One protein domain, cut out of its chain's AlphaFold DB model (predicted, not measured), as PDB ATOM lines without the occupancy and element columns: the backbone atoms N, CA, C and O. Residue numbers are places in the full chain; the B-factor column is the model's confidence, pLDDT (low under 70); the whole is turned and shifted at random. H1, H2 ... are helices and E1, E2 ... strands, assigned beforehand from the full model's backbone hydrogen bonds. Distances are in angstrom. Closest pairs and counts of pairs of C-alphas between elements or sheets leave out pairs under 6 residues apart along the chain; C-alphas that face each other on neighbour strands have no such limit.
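Overview. This is residues 3 to 138 of the 171 residues of an uncharacterized protein of Acidobacteria bacterium 13_1_40CM_2_56_11 (UniProt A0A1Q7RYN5). The body is one twisted sheet of long strands, E1, E2, E3, E5 and E6, with the short strand E4 at the edge beside E1. The short helix H1 lies past the end of E3, the long link after it loops back to E4 with its residues 70 to 76 sticking out, and a tail of residues 127 to 138, which holds H2, sticks out beyond E6. The printed part has 136 residues with six named strands and two named helices, along the chain E1 E2 E3 H1 E4 E5 E6 H2. The sheet's order is E4 E1 E2 E3 E5 E6, mixed, and the class is mostly strand. The whole is loose, with a radius of gyration of the C-alphas of 19.3 A and spans of 56 by 48 by 29 A.

Arrangement. Begin at E1, residues 3 to 16, and go on to E2, residues 19 to 31; this hairpin is antiparallel at 163 degrees between directions, and N 6 and O 27 are 2.8 A apart, within hydrogen-bond range. E1 bends by 80 degrees at residue 13. E3, residues 41 to 50, makes an antiparallel hairpin with E2 at 167 degrees, where N 26 and O 45 are 2.8 A apart. E1, E2 and E3 form a meander, each strand the antiparallel neighbour of the one before. Next comes H1, residues 53 to 58, which is not on the sheet, but only just, with 4 pairs of C-alphas within 10 A. Its O i to N i+4 pairs are within hydrogen-bond range in 1 of 2, its O i to N i+3 pairs in 3 of 3. Look then at E4, residues 80 to 84, an edge strand parallel to E1 at 33 degrees, with N 5 and O 82 2.8 A apart. E3, H1 and E4 form a split strand-helix-strand unit, two strands running the same way in one sheet with E1 and E2 between them, and its crossover is right-handed. E5, residues 91 to 104, is the antiparallel neighbour of E3 at 177 degrees, with N 44 and O 98 2.9 A apart; it bends by 82 degrees at residue 94. The closest C-alphas of H1 and E5 are those of Trp 55 and Phe 91, 6.4 A apart. E6, residues 110 to 120, is the other edge strand and makes an antiparallel hairpin with E5 at 167 degrees, where N 99 and O 115 are 2.8 A apart. H2, residues 131 to 134, is not on the sheet, with 0 pairs of C-alphas within 10 A, and is too short for any O i to N i+4 pair.

Along the chain. Find C-alpha 3 at (36.247, 28.399, 163.758); from there E1 runs 31.9 A to C-alpha 16 at (16.279, 41.758, 184.757). E2 is 37.3 A from first to last C-alpha, E3 27.7 A and E4 13.5 A. E5 is 36.2 A and E6 33.0 A. H1 is 9.2 A and H2 5.8 A; H2 ends at C-alpha 134, at (8.469, 56.357, 160.890).

Size, cuts and confidence. The two C-alphas farthest apart are those of Glu 107 and Thr 131, 58.2 A. Without the stretches that stand free, residues 70 to 76 and 127 to 138, look for a body of 117 residues spanning 53 by 27 by 24 A. The link from H1 to E4, 21 residues, is long. The printed part has no cut. Its mean pLDDT is 90.5, and one printed residue, Val 72, is under 70.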
ATOM      1  N   VAL A   3      36.964  27.642 162.728       93.94
ATOM      2  CA  VAL A   3      36.247  28.399 163.758       93.94
ATOM      3  C   VAL A   3      35.556  27.407 164.678       93.94
ATOM      4  O   VAL A   3      34.708  26.632 164.233       93.94
ATOM      5  N   ARG A   4      35.929  27.399 165.954       95.62
ATOM      6  CA  ARG A   4      35.271  26.579 166.971       95.62
ATOM      7  C   ARG A   4      34.478  27.488 167.893       95.62
ATOM      8  O   ARG A   4      35.046  28.424 168.442       95.62
ATOM      9  N   THR A   5      33.201  27.187 168.083       96.12
ATOM     10  CA  THR A   5      32.322  27.891 169.017       96.12
ATOM     11  C   THR A   5      31.839  26.912 170.075       96.12
ATOM     12  O   THR A   5      31.313  25.852 169.757       96.12
ATOM     13  N   GLU A   6      32.014  27.254 171.340       97.69
ATOM     14  CA  GLU A   6      31.523  26.499 172.484       97.69
ATOM     15  C   GLU A   6      30.557  27.383 173.265       97.69
ATOM     16  O   GLU A   6      30.887  28.517 173.597       97.69
ATOM     17  N   THR A   7      29.353  26.881 173.524       97.56
ATOM     18  CA  THR A   7      28.311  27.596 174.267       97.56
ATOM     19  C   THR A   7      27.928  26.797 175.501       97.56
ATOM     20  O   THR A   7      27.590  25.615 175.404       97.56
ATOM     21  N   ILE A   8      27.982  27.444 176.663       97.81
ATOM     22  CA  ILE A   8      27.736  26.833 177.968       97.81
ATOM     23  C   ILE A   8      26.715  27.687 178.718       97.81
ATOM     24  O   ILE A   8      27.009  28.816 179.106       97.81
ATOM     25  N   ASP A   9      25.526  27.139 178.954       96.88
ATOM     26  CA  ASP A   9      24.574  27.698 179.916       96.88
ATOM     27  C   ASP A   9      25.057  27.357 181.331       96.88
ATOM     28  O   ASP A   9      25.243  26.183 181.656       96.88
ATOM     29  N   THR A  10      25.284  28.370 182.172       97.44
ATOM     30  CA  THR A  10      25.822  28.159 183.528       97.44
ATOM     31  C   THR A  10      24.760  27.699 184.530       97.44
ATOM     32  O   THR A  10      25.065  27.500 185.702       97.44
ATOM     33  N   ALA A  11      23.508  27.540 184.084       97.00
ATOM     34  CA  ALA A  11      22.310  27.318 184.894       97.00
ATOM     35  C   ALA A  11      21.966  28.468 185.861       97.00
ATOM     36  O   ALA A  11      20.927  28.424 186.521       97.00
ATOM     37  N   GLU A  12      22.767  29.535 185.909       98.19
ATOM     38  CA  GLU A  12      22.463  30.717 186.709       98.19
ATOM     39  C   GLU A  12      21.336  31.529 186.073       98.19
ATOM     40  O   GLU A  12      21.268  31.705 184.849       98.19
ATOM     41  N   ARG A  13      20.439  32.028 186.923       98.12
ATOM     42  CA  ARG A  13      19.264  32.812 186.545       98.12
ATOM     43  C   ARG A  13      19.146  34.026 187.457       98.12
ATOM     44  O   ARG A  13      19.432  33.920 188.648       98.12
ATOM     45  N   LYS A  14      18.706  35.161 186.918       97.56
ATOM     46  CA  LYS A  14      18.359  36.352 187.710       97.56
ATOM     47  C   LYS A  14      17.260  37.154 187.023       97.56
ATOM     48  O   LYS A  14      17.071  37.027 185.817       97.56
ATOM     49  N   GLU A  15      16.562  37.985 187.782       97.25
ATOM     50  CA  GLU A  15      15.555  38.891 187.231       97.25
ATOM     51  C   GLU A  15      16.225  40.149 186.654       97.25
ATOM     52  O   GLU A  15      17.075  40.764 187.301       97.25
ATOM     53  N   MET A  16      15.869  40.518 185.423       96.38
ATOM     54  CA  MET A  16      16.279  41.758 184.757       96.38
ATOM     55  C   MET A  16      15.095  42.294 183.958       96.38
ATOM     56  O   MET A  16      14.527  41.564 183.149       96.38
ATOM     57  N   PHE A  17      14.721  43.556 184.178       95.25
ATOM     58  CA  PHE A  17      13.589  44.197 183.490       95.25
ATOM     59  C   PHE A  17      12.263  43.411 183.586       95.25
ATOM     60  O   PHE A  17      11.455  43.452 182.668       95.25
ATOM     61  N   GLY A  18      12.042  42.666 184.676       94.00
ATOM     62  CA  GLY A  18      10.858  41.812 184.852       94.00
ATOM     63  C   GLY A  18      10.909  40.465 184.118       94.00
ATOM     64  O   GLY A  18       9.945  39.703 184.178       94.00
ATOM     65  N   TYR A  19      12.025  40.132 183.461       95.06
ATOM     66  CA  TYR A  19      12.246  38.840 182.808       95.06
ATOM     67  C   TYR A  19      13.297  38.017 183.553       95.06
ATOM     68  O   TYR A  19      14.257  38.541 184.120       95.06
ATOM     69  N   THR A  20      13.161  36.696 183.484       97.00
ATOM     70  CA  THR A  20      14.193  35.768 183.953       97.00
ATOM     71  C   THR A  20      15.305  35.670 182.911       97.00
ATOM     72  O   THR A  20      15.146  35.005 181.887       97.00
ATOM     73  N   ALA A  21      16.446  36.301 183.180       97.81
ATOM     74  CA  ALA A  21      17.641  36.199 182.355       97.81
ATOM     75  C   ALA A  21      18.469  34.960 182.727       97.81
ATOM     76  O   ALA A  21      18.628  34.641 183.908       97.81
ATOM     77  N   ARG A  22      19.036  34.281 181.723       98.00
ATOM     78  CA  ARG A  22      20.012  33.191 181.888       98.00
ATOM     79  C   ARG A  22      21.427  33.668 181.609       98.00
ATOM     80  O   ARG A  22      21.631  34.453 180.688       98.00
ATOM     81  N   ARG A  23      22.395  33.163 182.368       98.12
ATOM     82  CA  ARG A  23      23.813  33.397 182.088       98.12
ATOM     83  C   ARG A  23      24.364  32.324 181.159       98.12
ATOM     84  O   ARG A  23      24.207  31.128 181.408       98.12
ATOM     85  N   VAL A  24      25.022  32.763 180.093       98.38
ATOM     86  CA  VAL A  24      25.612  31.900 179.072       98.38
ATOM     87  C   VAL A  24      27.010  32.397 178.743       98.38
ATOM     88  O   VAL A  24      27.213  33.580 178.466       98.38
ATOM     89  N   ILE A  25      27.965  31.471 178.748       98.12
ATOM     90  CA  ILE A  25      29.349  31.714 178.351       98.12
ATOM     91  C   ILE A  25      29.551  31.153 176.946       98.12
ATOM     92  O   ILE A  25      29.330  29.965 176.704       98.12
ATOM     93  N   ILE A  26      29.984  32.006 176.023       97.81
ATOM     94  CA  ILE A  26      30.290  31.646 174.638       97.81
ATOM     95  C   ILE A  26      31.782  31.843 174.405       97.81
ATOM     96  O   ILE A  26      32.313  32.935 174.598       97.81
ATOM     97  N   ARG A  27      32.464  30.793 173.962       97.88
ATOM     98  CA  ARG A  27      33.877  30.824 173.587       97.88
ATOM     99  C   ARG A  27      34.010  30.573 172.101       97.88
ATOM    100  O   ARG A  27      33.549  29.550 171.608       97.88
ATOM    101  N   THR A  28      34.681  31.466 171.394       96.19
ATOM    102  CA  THR A  28      34.976  31.309 169.973       96.19
ATOM    103  C   THR A  28      36.475  31.352 169.754       96.19
ATOM    104  O   THR A  28      37.132  32.288 170.200       96.19
ATOM    105  N   SER A  29      37.015  30.365 169.047       95.31
ATOM    106  CA  SER A  29      38.420  30.322 168.657       95.31
ATOM    107  C   SER A  29      38.583  30.212 167.147       95.31
ATOM    108  O   SER A  29      37.874  29.469 166.468       95.31
ATOM    109  N   TYR A  30      39.546  30.961 166.625       93.12
ATOM    110  CA  TYR A  30      39.946  30.987 165.226       93.12
ATOM    111  C   TYR A  30      41.355  30.417 165.123       93.12
ATOM    112  O   TYR A  30      42.283  30.897 165.783       93.12
ATOM    113  N   ARG A  31      41.519  29.377 164.306       92.06
ATOM    114  CA  ARG A  31      42.807  28.738 164.006       92.06
ATOM    115  C   ARG A  31      42.984  28.621 162.493       92.06
ATOM    116  O   ARG A  31      42.012  28.447 161.756       92.06
ATOM    117  N   TYR A  32      44.210  28.749 162.002       86.88
ATOM    118  CA  TYR A  32      44.508  28.777 160.565       86.88
ATOM    119  C   TYR A  32      45.255  27.510 160.135       86.88
ATOM    120  O   TYR A  32      45.747  26.761 160.971       86.88
ATOM    121  N   THR A  33      45.247  27.201 158.836       79.75
ATOM    122  CA  THR A  33      45.922  26.010 158.293       79.75
ATOM    123  C   THR A  33      46.721  26.410 157.049       79.75
ATOM    124  O   THR A  33      46.102  26.924 156.115       79.75
ATOM    125  N   PRO A  34      48.049  26.168 156.990       82.50
ATOM    126  CA  PRO A  34      48.896  25.627 158.064       82.50
ATOM    127  C   PRO A  34      48.841  26.495 159.328       82.50
ATOM    128  O   PRO A  34      48.407  27.644 159.254       82.50
ATOM    129  N   ASP A  35      49.185  25.903 160.475       79.94
ATOM    130  CA  ASP A  35      49.051  26.590 161.760       79.94
ATOM    131  C   ASP A  35      49.855  27.892 161.744       79.94
ATOM    132  O   ASP A  35      51.048  27.909 161.438       79.94
ATOM    133  N   ASP A  36      49.152  28.990 161.995       81.81
ATOM    134  CA  ASP A  36      49.702  30.335 161.994       81.81
ATOM    135  C   ASP A  36      49.244  31.015 163.275       81.81
ATOM    136  O   ASP A  36      48.188  31.653 163.347       81.81
ATOM    137  N   GLU A  37      50.064  30.837 164.306       83.69
ATOM    138  CA  GLU A  37      49.825  31.388 165.631       83.69
ATOM    139  C   GLU A  37      49.680  32.910 165.591       83.69
ATOM    140  O   GLU A  37      48.952  33.465 166.403       83.69
ATOM    141  N   SER A  38      50.280  33.591 164.612       82.75
ATOM    142  CA  SER A  38      50.187  35.046 164.483       82.75
ATOM    143  C   SER A  38      48.850  35.570 163.972       82.75
ATOM    144  O   SER A  38      48.680  36.777 163.829       82.75
ATOM    145  N   ARG A  39      47.926  34.669 163.641       83.25
ATOM    146  CA  ARG A  39      46.573  34.997 163.191       83.25
ATOM    147  C   ARG A  39      45.515  34.388 164.098       83.25
ATOM    148  O   ARG A  39      44.328  34.540 163.820       83.25
ATOM    149  N   SER A  40      45.914  33.669 165.148       89.31
ATOM    150  CA  SER A  40      44.962  33.063 166.065       89.31
ATOM    151  C   SER A  40      44.216  34.140 166.853       89.31
ATOM    152  O   SER A  40      44.753  35.190 167.220       89.31
ATOM    153  N   GLN A  41      42.935  33.876 167.080       92.94
ATOM    154  CA  GLN A  41      42.070  34.749 167.852       92.94
ATOM    155  C   GLN A  41      41.181  33.895 168.739       92.94
ATOM    156  O   GLN A  41      40.652  32.881 168.290       92.94
ATOM    157  N   ASP A  42      41.001  34.328 169.975       95.81
ATOM    158  CA  ASP A  42      40.054  33.772 170.923       95.81
ATOM    159  C   ASP A  42      39.139  34.888 171.423       95.81
ATOM    160  O   ASP A  42      39.539  36.039 171.591       95.81
ATOM    161  N   THR A  43      37.875  34.569 171.627       96.81
ATOM    162  CA  THR A  43      36.891  35.467 172.219       96.81
ATOM    163  C   THR A  43      36.108  34.686 173.251       96.81
ATOM    164  O   THR A  43      35.636  33.589 172.967       96.81
ATOM    165  N   GLU A  44      35.980  35.238 174.447       98.19
ATOM    166  CA  GLU A  44      35.090  34.732 175.487       98.19
ATOM    167  C   GLU A  44      34.041  35.804 175.758       98.19
ATOM    168  O   GLU A  44      34.393  36.952 175.988       98.19
ATOM    169  N   THR A  45      32.767  35.445 175.681       98.12
ATOM    170  CA  THR A  45      31.626  36.303 176.002       98.12
ATOM    171  C   THR A  45      30.902  35.702 177.190       98.12
ATOM    172  O   THR A  45      30.430  34.573 177.101       98.12
ATOM    173  N   ASP A  46      30.786  36.455 178.276       98.25
ATOM    174  CA  ASP A  46      29.947  36.123 179.424       98.25
ATOM    175  C   ASP A  46      28.722  37.033 179.387       98.25
ATOM    176  O   ASP A  46      28.846  38.249 179.553       98.25
ATOM    177  N   GLY A  47      27.561  36.458 179.072       98.06
ATOM    178  CA  GLY A  47      26.359  37.222 178.768       98.06
ATOM    179  C   GLY A  47      25.123  36.770 179.534       98.06
ATOM    180  O   GLY A  47      24.959  35.593 179.849       98.06
ATOM    181  N   TRP A  48      24.223  37.717 179.783       98.25
ATOM    182  CA  TRP A  48      22.879  37.493 180.304       98.25
ATOM    183  C   TRP A  48      21.854  37.686 179.193       98.25
ATOM    184  O   TRP A  48      21.799  38.754 178.582       98.25
ATOM    185  N   TYR A  49      21.037  36.662 178.959       97.31
ATOM    186  CA  TYR A  49      20.095  36.602 177.844       97.31
ATOM    187  C   TYR A  49      18.667  36.359 178.323       97.31
ATOM    188  O   TYR A  49      18.455  35.607 179.277       97.31
ATOM    189  N   ILE A  50      17.691  36.942 177.629       96.44
ATOM    190  CA  ILE A  50      16.260  36.666 177.813       96.44
ATOM    191  C   ILE A  50      15.641  36.102 176.535       96.44
ATOM    192  O   ILE A  50      16.023  36.468 175.424       96.44
ATOM    193  N   ASP A  51      14.635  35.248 176.686       93.25
ATOM    194  CA  ASP A  51      13.848  34.738 175.563       93.25
ATOM    195  C   ASP A  51      12.632  35.633 175.336       93.25
ATOM    196  O   ASP A  51      11.564  35.412 175.906       93.25
ATOM    197  N   HIS A  52      12.797  36.665 174.508       90.69
ATOM    198  CA  HIS A  52      11.723  37.605 174.211       90.69
ATOM    199  C   HIS A  52      11.001  37.245 172.898       90.69
ATOM    200  O   HIS A  52      11.648  37.195 171.849       90.69
ATOM    201  N   PRO A  53       9.667  37.056 172.876       88.19
ATOM    202  CA  PRO A  53       8.938  36.705 171.652       88.19
ATOM    203  C   PRO A  53       9.141  37.702 170.503       88.19
ATOM    204  O   PRO A  53       9.341  37.293 169.358       88.19
ATOM    205  N   ALA A  54       9.153  39.007 170.805       87.69
ATOM    206  CA  ALA A  54       9.386  40.041 169.795       87.69
ATOM    207  C   ALA A  54      10.789  39.947 169.170       87.69
ATOM    208  O   ALA A  54      10.936  40.183 167.974       87.69
ATOM    209  N   TRP A  55      11.803  39.537 169.945       89.88
ATOM    210  CA  TRP A  55      13.163  39.338 169.440       89.88
ATOM    211  C   TRP A  55      13.204  38.216 168.404       89.88
ATOM    212  O   TRP A  55      13.731  38.403 167.311       89.88
ATOM    213  N   PHE A  56      12.564  37.080 168.684       87.06
ATOM    214  CA  PHE A  56      12.530  35.957 167.747       87.06
ATOM    215  C   PHE A  56      11.736  36.245 166.468       87.06
ATOM    216  O   PHE A  56      12.015  35.640 165.432       87.06
ATOM    217  N   ALA A  57      10.773  37.172 166.513       86.44
ATOM    218  CA  ALA A  57      10.018  37.584 165.333       86.44
ATOM    219  C   ALA A  57      10.892  38.329 164.303       86.44
ATOM    220  O   ALA A  57      10.690  38.158 163.100       86.44
ATOM    221  N   VAL A  58      11.870  39.123 164.760       85.81
ATOM    222  CA  VAL A  58      12.793  39.878 163.889       85.81
ATOM    223  C   VAL A  58      14.144  39.183 163.682       85.81
ATOM    224  O   VAL A  58      14.776  39.360 162.640       85.81
ATOM    225  N   HIS A  59      14.561  38.347 164.633       82.31
ATOM    226  CA  HIS A  59      15.802  37.577 164.611       82.31
ATOM    227  C   HIS A  59      15.503  36.082 164.778       82.31
ATOM    228  O   HIS A  59      15.787  35.495 165.827       82.31
ATOM    229  N   PRO A  60      14.928  35.430 163.749       77.62
ATOM    230  CA  PRO A  60      14.705  33.995 163.803       77.62
ATOM    231  C   PRO A  60      16.054  33.268 163.944       77.62
ATOM    232  O   PRO A  60      17.034  33.678 163.312       77.62
ATOM    233  N   PRO A  61      16.127  32.170 164.721       74.50
ATOM    234  CA  PRO A  61      17.348  31.388 164.871       74.50
ATOM    235  C   PRO A  61      17.922  30.959 163.514       74.50
ATOM    236  O   PRO A  61      17.393  30.071 162.839       74.50
ATOM    237  N   LEU A  62      19.019  31.592 163.095       74.25
ATOM    238  CA  LEU A  62      19.703  31.249 161.853       74.25
ATOM    239  C   LEU A  62      20.476  29.939 162.033       74.25
ATOM    240  O   LEU A  62      21.283  29.793 162.950       74.25
ATOM    241  N   ARG A  63      20.280  28.996 161.107       70.62
ATOM    242  CA  ARG A  63      20.954  27.683 161.100       70.62
ATOM    243  C   ARG A  63      22.322  27.692 160.400       70.62
ATOM    244  O   ARG A  63      22.735  26.673 159.862       70.62
ATOM    245  N   GLY A  64      23.008  28.834 160.361       79.31
ATOM    246  CA  GLY A  64      24.253  28.985 159.606       79.31
ATOM    247  C   GLY A  64      25.280  29.888 160.276       79.31
ATOM    248  O   GLY A  64      24.991  30.598 161.246       79.31
ATOM    249  N   HIS A  65      26.490  29.856 159.733       83.06
ATOM    250  CA  HIS A  65      27.608  30.698 160.142       83.06
ATOM    251  C   HIS A  65      27.794  31.822 159.134       83.06
ATOM    252  O   HIS A  65      27.672  31.619 157.927       83.06
ATOM    253  N   ALA A  66      28.109  33.007 159.639       80.44
ATOM    254  CA  ALA A  66      28.531  34.133 158.826       80.44
ATOM    255  C   ALA A  66      29.971  34.464 159.202       80.44
ATOM    256  O   ALA A  66      30.306  34.529 160.383       80.44
ATOM    257  N   ILE A  67      30.813  34.661 158.195       81.75
ATOM    258  CA  ILE A  67      32.187  35.112 158.388       81.75
ATOM    259  C   ILE A  67      32.501  36.215 157.394       81.75
ATOM    260  O   ILE A  67      32.061  36.184 156.245       81.75
ATOM    261  N   LEU A  68      33.309  37.167 157.843       81.00
ATOM    262  CA  LEU A  68      33.964  38.119 156.968       81.00
ATOM    263  C   LEU A  68      35.390  37.625 156.729       81.00
ATOM    264  O   LEU A  68      36.162  37.474 157.671       81.00
ATOM    265  N   GLN A  69      35.737  37.371 155.470       76.25
ATOM    266  CA  GLN A  69      37.093  37.000 155.084       76.25
ATOM    267  C   GLN A  69      37.654  38.035 154.119       76.25
ATOM    268  O   GLN A  69      37.005  38.413 153.142       76.25
ATOM    269  N   VAL A  70      38.885  38.462 154.381       75.81
ATOM    270  CA  VAL A  70      39.650  39.305 153.466       75.81
ATOM    271  C   VAL A  70      40.595  38.404 152.686       75.81
ATOM    272  O   VAL A  70      41.370  37.649 153.273       75.81
ATOM    273  N   ALA A  71      40.527  38.472 151.357       74.94
ATOM    274  CA  ALA A  71      41.448  37.739 150.503       74.94
ATOM    275  C   ALA A  71      42.834  38.393 150.557       74.94
ATOM    276  O   ALA A  71      42.992  39.556 150.180       74.94
ATOM    277  N   VAL A  72      43.845  37.634 150.972       67.25
ATOM    278  CA  VAL A  72      45.249  38.063 150.916       67.25
ATOM    279  C   VAL A  72      45.866  37.433 149.674       67.25
ATOM    280  O   VAL A  72      45.783  36.221 149.475       67.25
ATOM    281  N   ASN A  73      46.437  38.251 148.787       75.00
ATOM    282  CA  ASN A  73      46.994  37.804 147.501       75.00
ATOM    283  C   ASN A  73      46.005  36.987 146.640       75.00
ATOM    284  O   ASN A  73      46.395  36.058 145.936       75.00
ATOM    285  N   GLY A  74      44.710  37.314 146.714       73.38
ATOM    286  CA  GLY A  74      43.659  36.641 145.943       73.38
ATOM    287  C   GLY A  74      43.283  35.242 146.439       73.38
ATOM    288  O   GLY A  74      42.502  34.568 145.773       73.38
ATOM    289  N   LYS A  75      43.807  34.805 147.592       73.62
ATOM    290  CA  LYS A  75      43.434  33.542 148.235       73.62
ATOM    291  C   LYS A  75      42.579  33.804 149.468       73.62
ATOM    292  O   LYS A  75      42.869  34.704 150.256       73.62
ATOM    293  N   THR A  76      41.554  32.976 149.629       75.31
ATOM    294  CA  THR A  76      40.672  32.965 150.794       75.31
ATOM    295  C   THR A  76      40.672  31.559 151.373       75.31
ATOM    296  O   THR A  76      40.638  30.584 150.623       75.31
ATOM    297  N   ASP A  77      40.718  31.448 152.695       80.12
ATOM    298  CA  ASP A  77      40.672  30.150 153.355       80.12
ATOM    299  C   ASP A  77      39.258  29.571 153.298       80.12
ATOM    300  O   ASP A  77      38.296  30.266 153.620       80.12
ATOM    301  N   THR A  78      39.117  28.282 152.997       86.88
ATOM    302  CA  THR A  78      37.841  27.596 153.226       86.88
ATOM    303  C   THR A  78      37.606  27.501 154.736       86.88
ATOM    304  O   THR A  78      38.467  26.970 155.457       86.88
ATOM    305  N   PRO A  79      36.496  28.049 155.258       88.88
ATOM    306  CA  PRO A  79      36.184  27.950 156.671       88.88
ATOM    307  C   PRO A  79      35.628  26.567 157.012       88.88
ATOM    308  O   PRO A  79      34.836  25.994 156.267       88.88
ATOM    309  N   VAL A  80      36.013  26.057 158.174       92.44
ATOM    310  CA  VAL A  80      35.421  24.876 158.799       92.44
ATOM    311  C   VAL A  80      34.886  25.309 160.153       92.44
ATOM    312  O   VAL A  80      35.616  25.917 160.934       92.44
ATOM    313  N   PHE A  81      33.615  25.020 160.416       93.38
ATOM    314  CA  PHE A  81      32.944  25.396 161.655       93.38
ATOM    315  C   PHE A  81      32.745  24.177 162.545       93.38
ATOM    316  O   PHE A  81      32.442  23.081 162.070       93.38
ATOM    317  N   THR A  82      32.915  24.356 163.847       94.94
ATOM    318  CA  THR A  82      32.606  23.335 164.847       94.94
ATOM    319  C   THR A  82      31.903  23.992 166.012       94.94
ATOM    320  O   THR A  82      32.514  24.783 166.724       94.94
ATOM    321  N   ASP A  83      30.638  23.638 166.214       93.88
ATOM    322  CA  ASP A  83      29.840  24.140 167.325       93.88
ATOM    323  C   ASP A  83      29.688  23.058 168.393       93.88
ATOM    324  O   ASP A  83      29.438  21.889 168.088       93.88
ATOM    325  N   ILE A  84      29.846  23.451 169.652       96.00
ATOM    326  CA  ILE A  84      29.682  22.596 170.824       96.00
ATOM    327  C   ILE A  84      28.674  23.267 171.749       96.00
ATOM    328  O   ILE A  84      28.844  24.425 172.127       96.00
ATOM    329  N   GLY A  85      27.643  22.517 172.132       92.75
ATOM    330  CA  GLY A  85      26.527  23.031 172.923       92.75
ATOM    331  C   GLY A  85      25.415  23.653 172.068       92.75
ATOM    332  O   GLY A  85      25.544  23.771 170.846       92.75
ATOM    333  N   PRO A  86      24.277  23.997 172.692       90.75
ATOM    334  CA  PRO A  86      23.174  24.656 172.009       90.75
ATOM    335  C   PRO A  86      23.560  26.092 171.650       90.75
ATOM    336  O   PRO A  86      24.216  26.780 172.423       90.75
ATOM    337  N   ARG A  87      23.128  26.566 170.481       88.75
ATOM    338  CA  ARG A  87      23.365  27.951 170.070       88.75
ATOM    339  C   ARG A  87      22.516  28.907 170.908       88.75
ATOM    340  O   ARG A  87      21.301  28.733 170.982       88.75
ATOM    341  N   GLU A  88      23.144  29.936 171.467       92.69
ATOM    342  CA  GLU A  88      22.436  31.015 172.156       92.69
ATOM    343  C   GLU A  88      21.692  31.900 171.141       92.69
ATOM    344  O   GLU A  88      22.234  32.252 170.088       92.69
ATOM    345  N   THR A  89      20.425  32.204 171.424       91.75
ATOM    346  CA  THR A  89      19.512  32.901 170.495       91.75
ATOM    347  C   THR A  89      18.700  34.011 171.150       91.75
ATOM    348  O   THR A  89      18.042  34.767 170.436       91.75
ATOM    349  N   GLY A  90      18.734  34.120 172.475       93.44
ATOM    350  CA  GLY A  90      18.006  35.118 173.234       93.44
ATOM    351  C   GLY A  90      18.536  36.529 173.003       93.44
ATOM    352  O   GLY A  90      19.592  36.755 172.407       93.44
ATOM    353  N   PHE A  91      17.774  37.492 173.498       94.56
ATOM    354  CA  PHE A  91      18.153  38.892 173.499       94.56
ATOM    355  C   PHE A  91      19.163  39.158 174.614       94.56
ATOM    356  O   PHE A  91      18.924  38.811 175.771       94.56
ATOM    357  N   LEU A  92      20.290  39.769 174.260       95.50
ATOM    358  CA  LEU A  92      21.378  40.069 175.179       95.50
ATOM    359  C   LEU A  92      21.071  41.325 176.004       95.50
ATOM    360  O   LEU A  92      20.867  42.396 175.439       95.50
ATOM    361  N   LEU A  93      21.092  41.202 177.331       97.00
ATOM    362  CA  LEU A  93      20.885  42.321 178.258       97.00
ATOM    363  C   LEU A  93      22.185  42.866 178.848       97.00
ATOM    364  O   LEU A  93      22.290  44.054 179.133       97.00
ATOM    365  N   LEU A  94      23.166  41.997 179.068       97.81
ATOM    366  CA  LEU A  94      24.462  42.364 179.630       97.81
ATOM    367  C   LEU A  94      25.507  41.403 179.093       97.81
ATOM    368  O   LEU A  94      25.313  40.200 179.226       97.81
ATOM    369  N   ALA A  95      26.611  41.902 178.555       97.62
ATOM    370  CA  ALA A  95      27.756  41.085 178.188       97.62
ATOM    371  C   ALA A  95      29.066  41.750 178.572       97.62
ATOM    372  O   ALA A  95      29.229  42.951 178.382       97.62
ATOM    373  N   THR A  96      30.014  40.929 179.005       98.19
ATOM    374  CA  THR A  96      31.440  41.252 178.986       98.19
ATOM    375  C   THR A  96      32.101  40.350 177.954       98.19
ATOM    376  O   THR A  96      31.900  39.131 178.010       98.19
ATOM    377  N   ARG A  97      32.887  40.901 177.021       97.94
ATOM    378  CA  ARG A  97      33.674  40.079 176.093       97.94
ATOM    379  C   ARG A  97      35.150  40.374 176.224       97.94
ATOM    380  O   ARG A  97      35.595  41.514 176.255       97.94
ATOM    381  N   ILE A  98      35.924  39.300 176.273       97.75
ATOM    382  CA  ILE A  98      37.376  39.340 176.286       97.75
ATOM    383  C   ILE A  98      37.851  38.804 174.945       97.75
ATOM    384  O   ILE A  98      37.677  37.622 174.639       97.75
ATOM    385  N   HIS A  99      38.489  39.663 174.165       95.62
ATOM    386  CA  HIS A  99      39.131  39.302 172.913       95.62
ATOM    387  C   HIS A  99      40.626  39.139 173.141       95.62
ATOM    388  O   HIS A  99      41.279  40.005 173.718       95.62
ATOM    389  N   ARG A 100      41.177  38.032 172.659       95.62
ATOM    390  CA  ARG A 100      42.612  37.763 172.620       95.62
ATOM    391  C   ARG A 100      42.989  37.524 171.173       95.62
ATOM    392  O   ARG A 100      42.405  36.665 170.523       95.62
ATOM    393  N   SER A 101      43.931  38.290 170.652       92.56
ATOM    394  CA  SER A 101      44.425  38.109 169.289       92.56
ATOM    395  C   SER A 101      45.935  38.127 169.288       92.56
ATOM    396  O   SER A 101      46.557  38.919 169.994       92.56
ATOM    397  N   ASN A 102      46.519  37.245 168.498       91.00
ATOM    398  CA  ASN A 102      47.939  37.267 168.231       91.00
ATOM    399  C   ASN A 102      48.182  38.082 166.964       91.00
ATOM    400  O   ASN A 102      47.438  37.954 165.995       91.00
ATOM    401  N   LEU A 103      49.208  38.927 166.983       86.00
ATOM    402  CA  LEU A 103      49.638  39.742 165.849       86.00
ATOM    403  C   LEU A 103      51.171  39.767 165.824       86.00
ATOM    404  O   LEU A 103      51.810  39.737 166.879       86.00
ATOM    405  N   LYS A 104      51.766  39.832 164.627       87.31
ATOM    406  CA  LYS A 104      53.207  40.099 164.489       87.31
ATOM    407  C   LYS A 104      53.481  41.582 164.706       87.31
ATOM    408  O   LYS A 104      52.763  42.413 164.152       87.31
ATOM    409  N   ASP A 105      54.504  41.893 165.494       84.31
ATOM    410  CA  ASP A 105      55.065  43.243 165.565       84.31
ATOM    411  C   ASP A 105      55.943  43.558 164.337       84.31
ATOM    412  O   ASP A 105      56.110  42.724 163.440       84.31
ATOM    413  N   GLU A 106      56.459  44.790 164.264       85.81
ATOM    414  CA  GLU A 106      57.328  45.240 163.166       85.81
ATOM    415  C   GLU A 106      58.624  44.415 163.091       85.81
ATOM    416  O   GLU A 106      59.177  44.213 162.009       85.81
ATOM    417  N   GLU A 107      59.070  43.874 164.228       88.50
ATOM    418  CA  GLU A 107      60.227  42.990 164.353       88.50
ATOM    419  C   GLU A 107      59.921  41.517 164.013       88.50
ATOM    420  O   GLU A 107      60.834  40.690 163.955       88.50
ATOM    421  N   GLY A 108      58.656  41.175 163.752       85.56
ATOM    422  CA  GLY A 108      58.208  39.835 163.375       85.56
ATOM    423  C   GLY A 108      57.951  38.875 164.542       85.56
ATOM    424  O   GLY A 108      57.625  37.710 164.295       85.56
ATOM    425  N   ASN A 109      58.052  39.336 165.791       89.06
ATOM    426  CA  ASN A 109      57.701  38.562 166.978       89.06
ATOM    427  C   ASN A 109      56.181  38.515 167.159       89.06
ATOM    428  O   ASN A 109      55.465  39.479 166.885       89.06
ATOM    429  N   ILE A 110      55.676  37.390 167.661       89.56
ATOM    430  CA  ILE A 110      54.252  37.233 167.960       89.56
ATOM    431  C   ILE A 110      53.964  37.859 169.324       89.56
ATOM    432  O   ILE A 110      54.571  37.482 170.326       89.56
ATOM    433  N   ARG A 111      53.010  38.793 169.366       90.00
ATOM    434  CA  ARG A 111      52.479  39.369 170.605       90.00
ATOM    435  C   ARG A 111      50.991  39.093 170.722       90.00
ATOM    436  O   ARG A 111      50.253  39.212 169.744       90.00
ATOM    437  N   THR A 112      50.556  38.781 171.937       92.88
ATOM    438  CA  THR A 112      49.140  38.624 172.271       92.88
ATOM    439  C   THR A 112      48.579  39.946 172.779       92.88
ATOM    440  O   THR A 112      49.059  40.504 173.765       92.88
ATOM    441  N   TYR A 113      47.526  40.422 172.130       92.31
ATOM    442  CA  TYR A 113      46.766  41.604 172.508       92.31
ATOM    443  C   TYR A 113      45.453  41.159 173.134       92.31
ATOM    444  O   TYR A 113      44.718  40.368 172.539       92.31
ATOM    445  N   THR A 114      45.174  41.666 174.334       95.62
ATOM    446  CA  THR A 114      43.911  41.430 175.037       95.62
ATOM    447  C   THR A 114      43.118  42.725 175.081       95.62
ATOM    448  O   THR A 114      43.659  43.753 175.487       95.62
ATOM    449  N   SER A 115      41.851  42.677 174.686       95.75
ATOM    450  CA  SER A 115      40.903  43.776 174.862       95.75
ATOM    451  C   SER A 115      39.633  43.268 175.529       95.75
ATOM    452  O   SER A 115      39.229  42.127 175.313       95.75
ATOM    453  N   GLU A 116      39.005  44.130 176.316       97.25
ATOM    454  CA  GLU A 116      37.746  43.859 177.000       97.25
ATOM    455  C   GLU A 116      36.702  44.879 176.542       97.25
ATOM    456  O   GLU A 116      36.998  46.075 176.481       97.25
ATOM    457  N   ASP A 117      35.505  44.410 176.202       95.69
ATOM    458  CA  ASP A 117      34.332  45.239 175.950       95.69
ATOM    459  C   ASP A 117      33.198  44.876 176.924       95.69
ATOM    460  O   ASP A 117      33.169  43.798 177.531       95.69
ATOM    461  N   ARG A 118      32.273  45.818 177.113       97.00
ATOM    462  CA  ARG A 118      31.077  45.607 177.923       97.00
ATOM    463  C   ARG A 118      29.888  46.299 177.280       97.00
ATOM    464  O   ARG A 118      29.917  47.511 177.085       97.00
ATOM    465  N   ASP A 119      28.835  45.525 177.055       96.06
ATOM    466  CA  ASP A 119      27.540  46.003 176.582       96.06
ATOM    467  C   ASP A 119      26.503  45.809 177.686       96.06
ATOM    468  O   ASP A 119      26.398  44.724 178.259       96.06
ATOM    469  N   GLU A 120      25.717  46.841 177.974       97.06
ATOM    470  CA  GLU A 120      24.665  46.793 178.987       97.06
ATOM    471  C   GLU A 120      23.425  47.532 178.494       97.06
ATOM    472  O   GLU A 120      23.482  48.701 178.107       97.06
ATOM    473  N   VAL A 121      22.290  46.839 178.521       96.75
ATOM    474  CA  VAL A 121      20.975  47.442 178.338       96.75
ATOM    475  C   VAL A 121      20.614  48.140 179.643       96.75
ATOM    476  O   VAL A 121      20.536  47.492 180.683       96.75
ATOM    477  N   ILE A 122      20.413  49.457 179.587       96.00
ATOM    478  CA  ILE A 122      20.074  50.286 180.758       96.00
ATOM    479  C   ILE A 122      18.563  50.454 180.957       96.00
ATOM    480  O   ILE A 122      18.113  50.733 182.063       96.00
ATOM    481  N   GLU A 123      17.780  50.272 179.894       94.00
ATOM    482  CA  GLU A 123      16.328  50.420 179.884       94.00
ATOM    483  C   GLU A 123      15.719  49.416 178.903       94.00
ATOM    484  O   GLU A 123      16.271  49.171 177.828       94.00
ATOM    485  N   PHE A 124      14.577  48.842 179.278       93.12
ATOM    486  CA  PHE A 124      13.806  47.933 178.442       93.12
ATOM    487  C   PHE A 124      12.314  48.176 178.686       93.12
ATOM    488  O   PHE A 124      11.844  48.051 179.819       93.12
ATOM    489  N   SER A 125      11.580  48.530 177.634       91.19
ATOM    490  CA  SER A 125      10.144  48.802 177.683       91.19
ATOM    491  C   SER A 125       9.454  48.322 176.407       91.19
ATOM    492  O   SER A 125      10.058  48.242 175.334       91.19
ATOM    493  N   GLU A 126       8.172  47.982 176.532       88.75
ATOM    494  CA  GLU A 126       7.314  47.559 175.427       88.75
ATOM    495  C   GLU A 126       6.136  48.526 175.310       88.75
ATOM    496  O   GLU A 126       5.135  48.402 176.015       88.75
ATOM    497  N   GLU A 127       6.255  49.506 174.416       89.75
ATOM    498  CA  GLU A 127       5.231  50.531 174.220       89.75
ATOM    499  C   GLU A 127       4.925  50.744 172.731       89.75
ATOM    500  O   GLU A 127       5.811  50.598 171.881       89.75
ATOM    501  N   PRO A 128       3.676  51.103 172.374       88.44
ATOM    502  CA  PRO A 128       3.360  51.535 171.023       88.44
ATOM    503  C   PRO A 128       4.198  52.760 170.647       88.44
ATOM    504  O   PRO A 128       4.059  53.833 171.233       88.44
ATOM    505  N   LEU A 129       5.047  52.611 169.634       87.81
ATOM    506  CA  LEU A 129       5.800  53.731 169.083       87.81
ATOM    507  C   LEU A 129       4.868  54.661 168.303       87.81
ATOM    508  O   LEU A 129       3.999  54.209 167.552       87.81
ATOM    509  N   ALA A 130       5.070  55.967 168.462       90.81
ATOM    510  CA  ALA A 130       4.319  56.967 167.719       90.81
ATOM    511  C   ALA A 130       4.575  56.808 166.208       90.81
ATOM    512  O   ALA A 130       5.716  56.708 165.756       90.81
ATOM    513  N   THR A 131       3.503  56.743 165.414       87.75
ATOM    514  CA  THR A 131       3.583  56.433 163.976       87.75
ATOM    515  C   THR A 131       4.389  57.467 163.188       87.75
ATOM    516  O   THR A 131       4.982  57.145 162.159       87.75
ATOM    517  N   ASP A 132       4.421  58.710 163.661       89.69
ATOM    518  CA  ASP A 132       5.160  59.817 163.060       89.69
ATOM    519  C   ASP A 132       6.685  59.649 163.139       89.69
ATOM    520  O   ASP A 132       7.372  60.179 162.269       89.69
ATOM    521  N   LEU A 133       7.213  58.833 164.062       88.50
ATOM    522  CA  LEU A 133       8.637  58.457 164.098       88.50
ATOM    523  C   LEU A 133       9.099  57.758 162.815       88.50
ATOM    524  O   LEU A 133      10.270  57.830 162.445       88.50
ATOM    525  N   PHE A 134       8.183  57.076 162.129       90.44
ATOM    526  CA  PHE A 134       8.469  56.357 160.890       90.44
ATOM    527  C   PHE A 134       8.154  57.185 159.639       90.44
ATOM    528  O   PHE A 134       8.380  56.720 158.519       90.44
ATOM    529  N   ILE A 135       7.638  58.406 159.806       90.44
ATOM    530  CA  ILE A 135       7.372  59.327 158.706       90.44
ATOM    531  C   ILE A 135       8.606  60.220 158.546       90.44
ATOM    532  O   ILE A 135       8.982  60.922 159.483       90.44
ATOM    533  N   PRO A 136       9.248  60.238 157.363       89.38
ATOM    534  CA  PRO A 136      10.349  61.156 157.119       89.38
ATOM    535  C   PRO A 136       9.928  62.608 157.409       89.38
ATOM    536  O   PRO A 136       8.821  62.998 157.016       89.38
ATOM    537  N   PRO A 137      10.793  63.429 158.034       90.12
ATOM    538  CA  PRO A 137      10.535  64.856 158.202       90.12
ATOM    539  C   PRO A 137      10.168  65.517 156.870       90.12
ATOM    540  O   PRO A 137      10.608  65.076 155.806       90.12
ATOM    541  N   ARG A 138       9.375  66.593 156.894       87.69
ATOM    542  CA  ARG A 138       8.858  67.235 155.665       87.69
ATOM    543  C   ARG A 138       9.974  67.728 154.741       87.69
ATOM    544  O   ARG A 138       9.817  67.764 153.525       87.69
TER     545      ARG A 138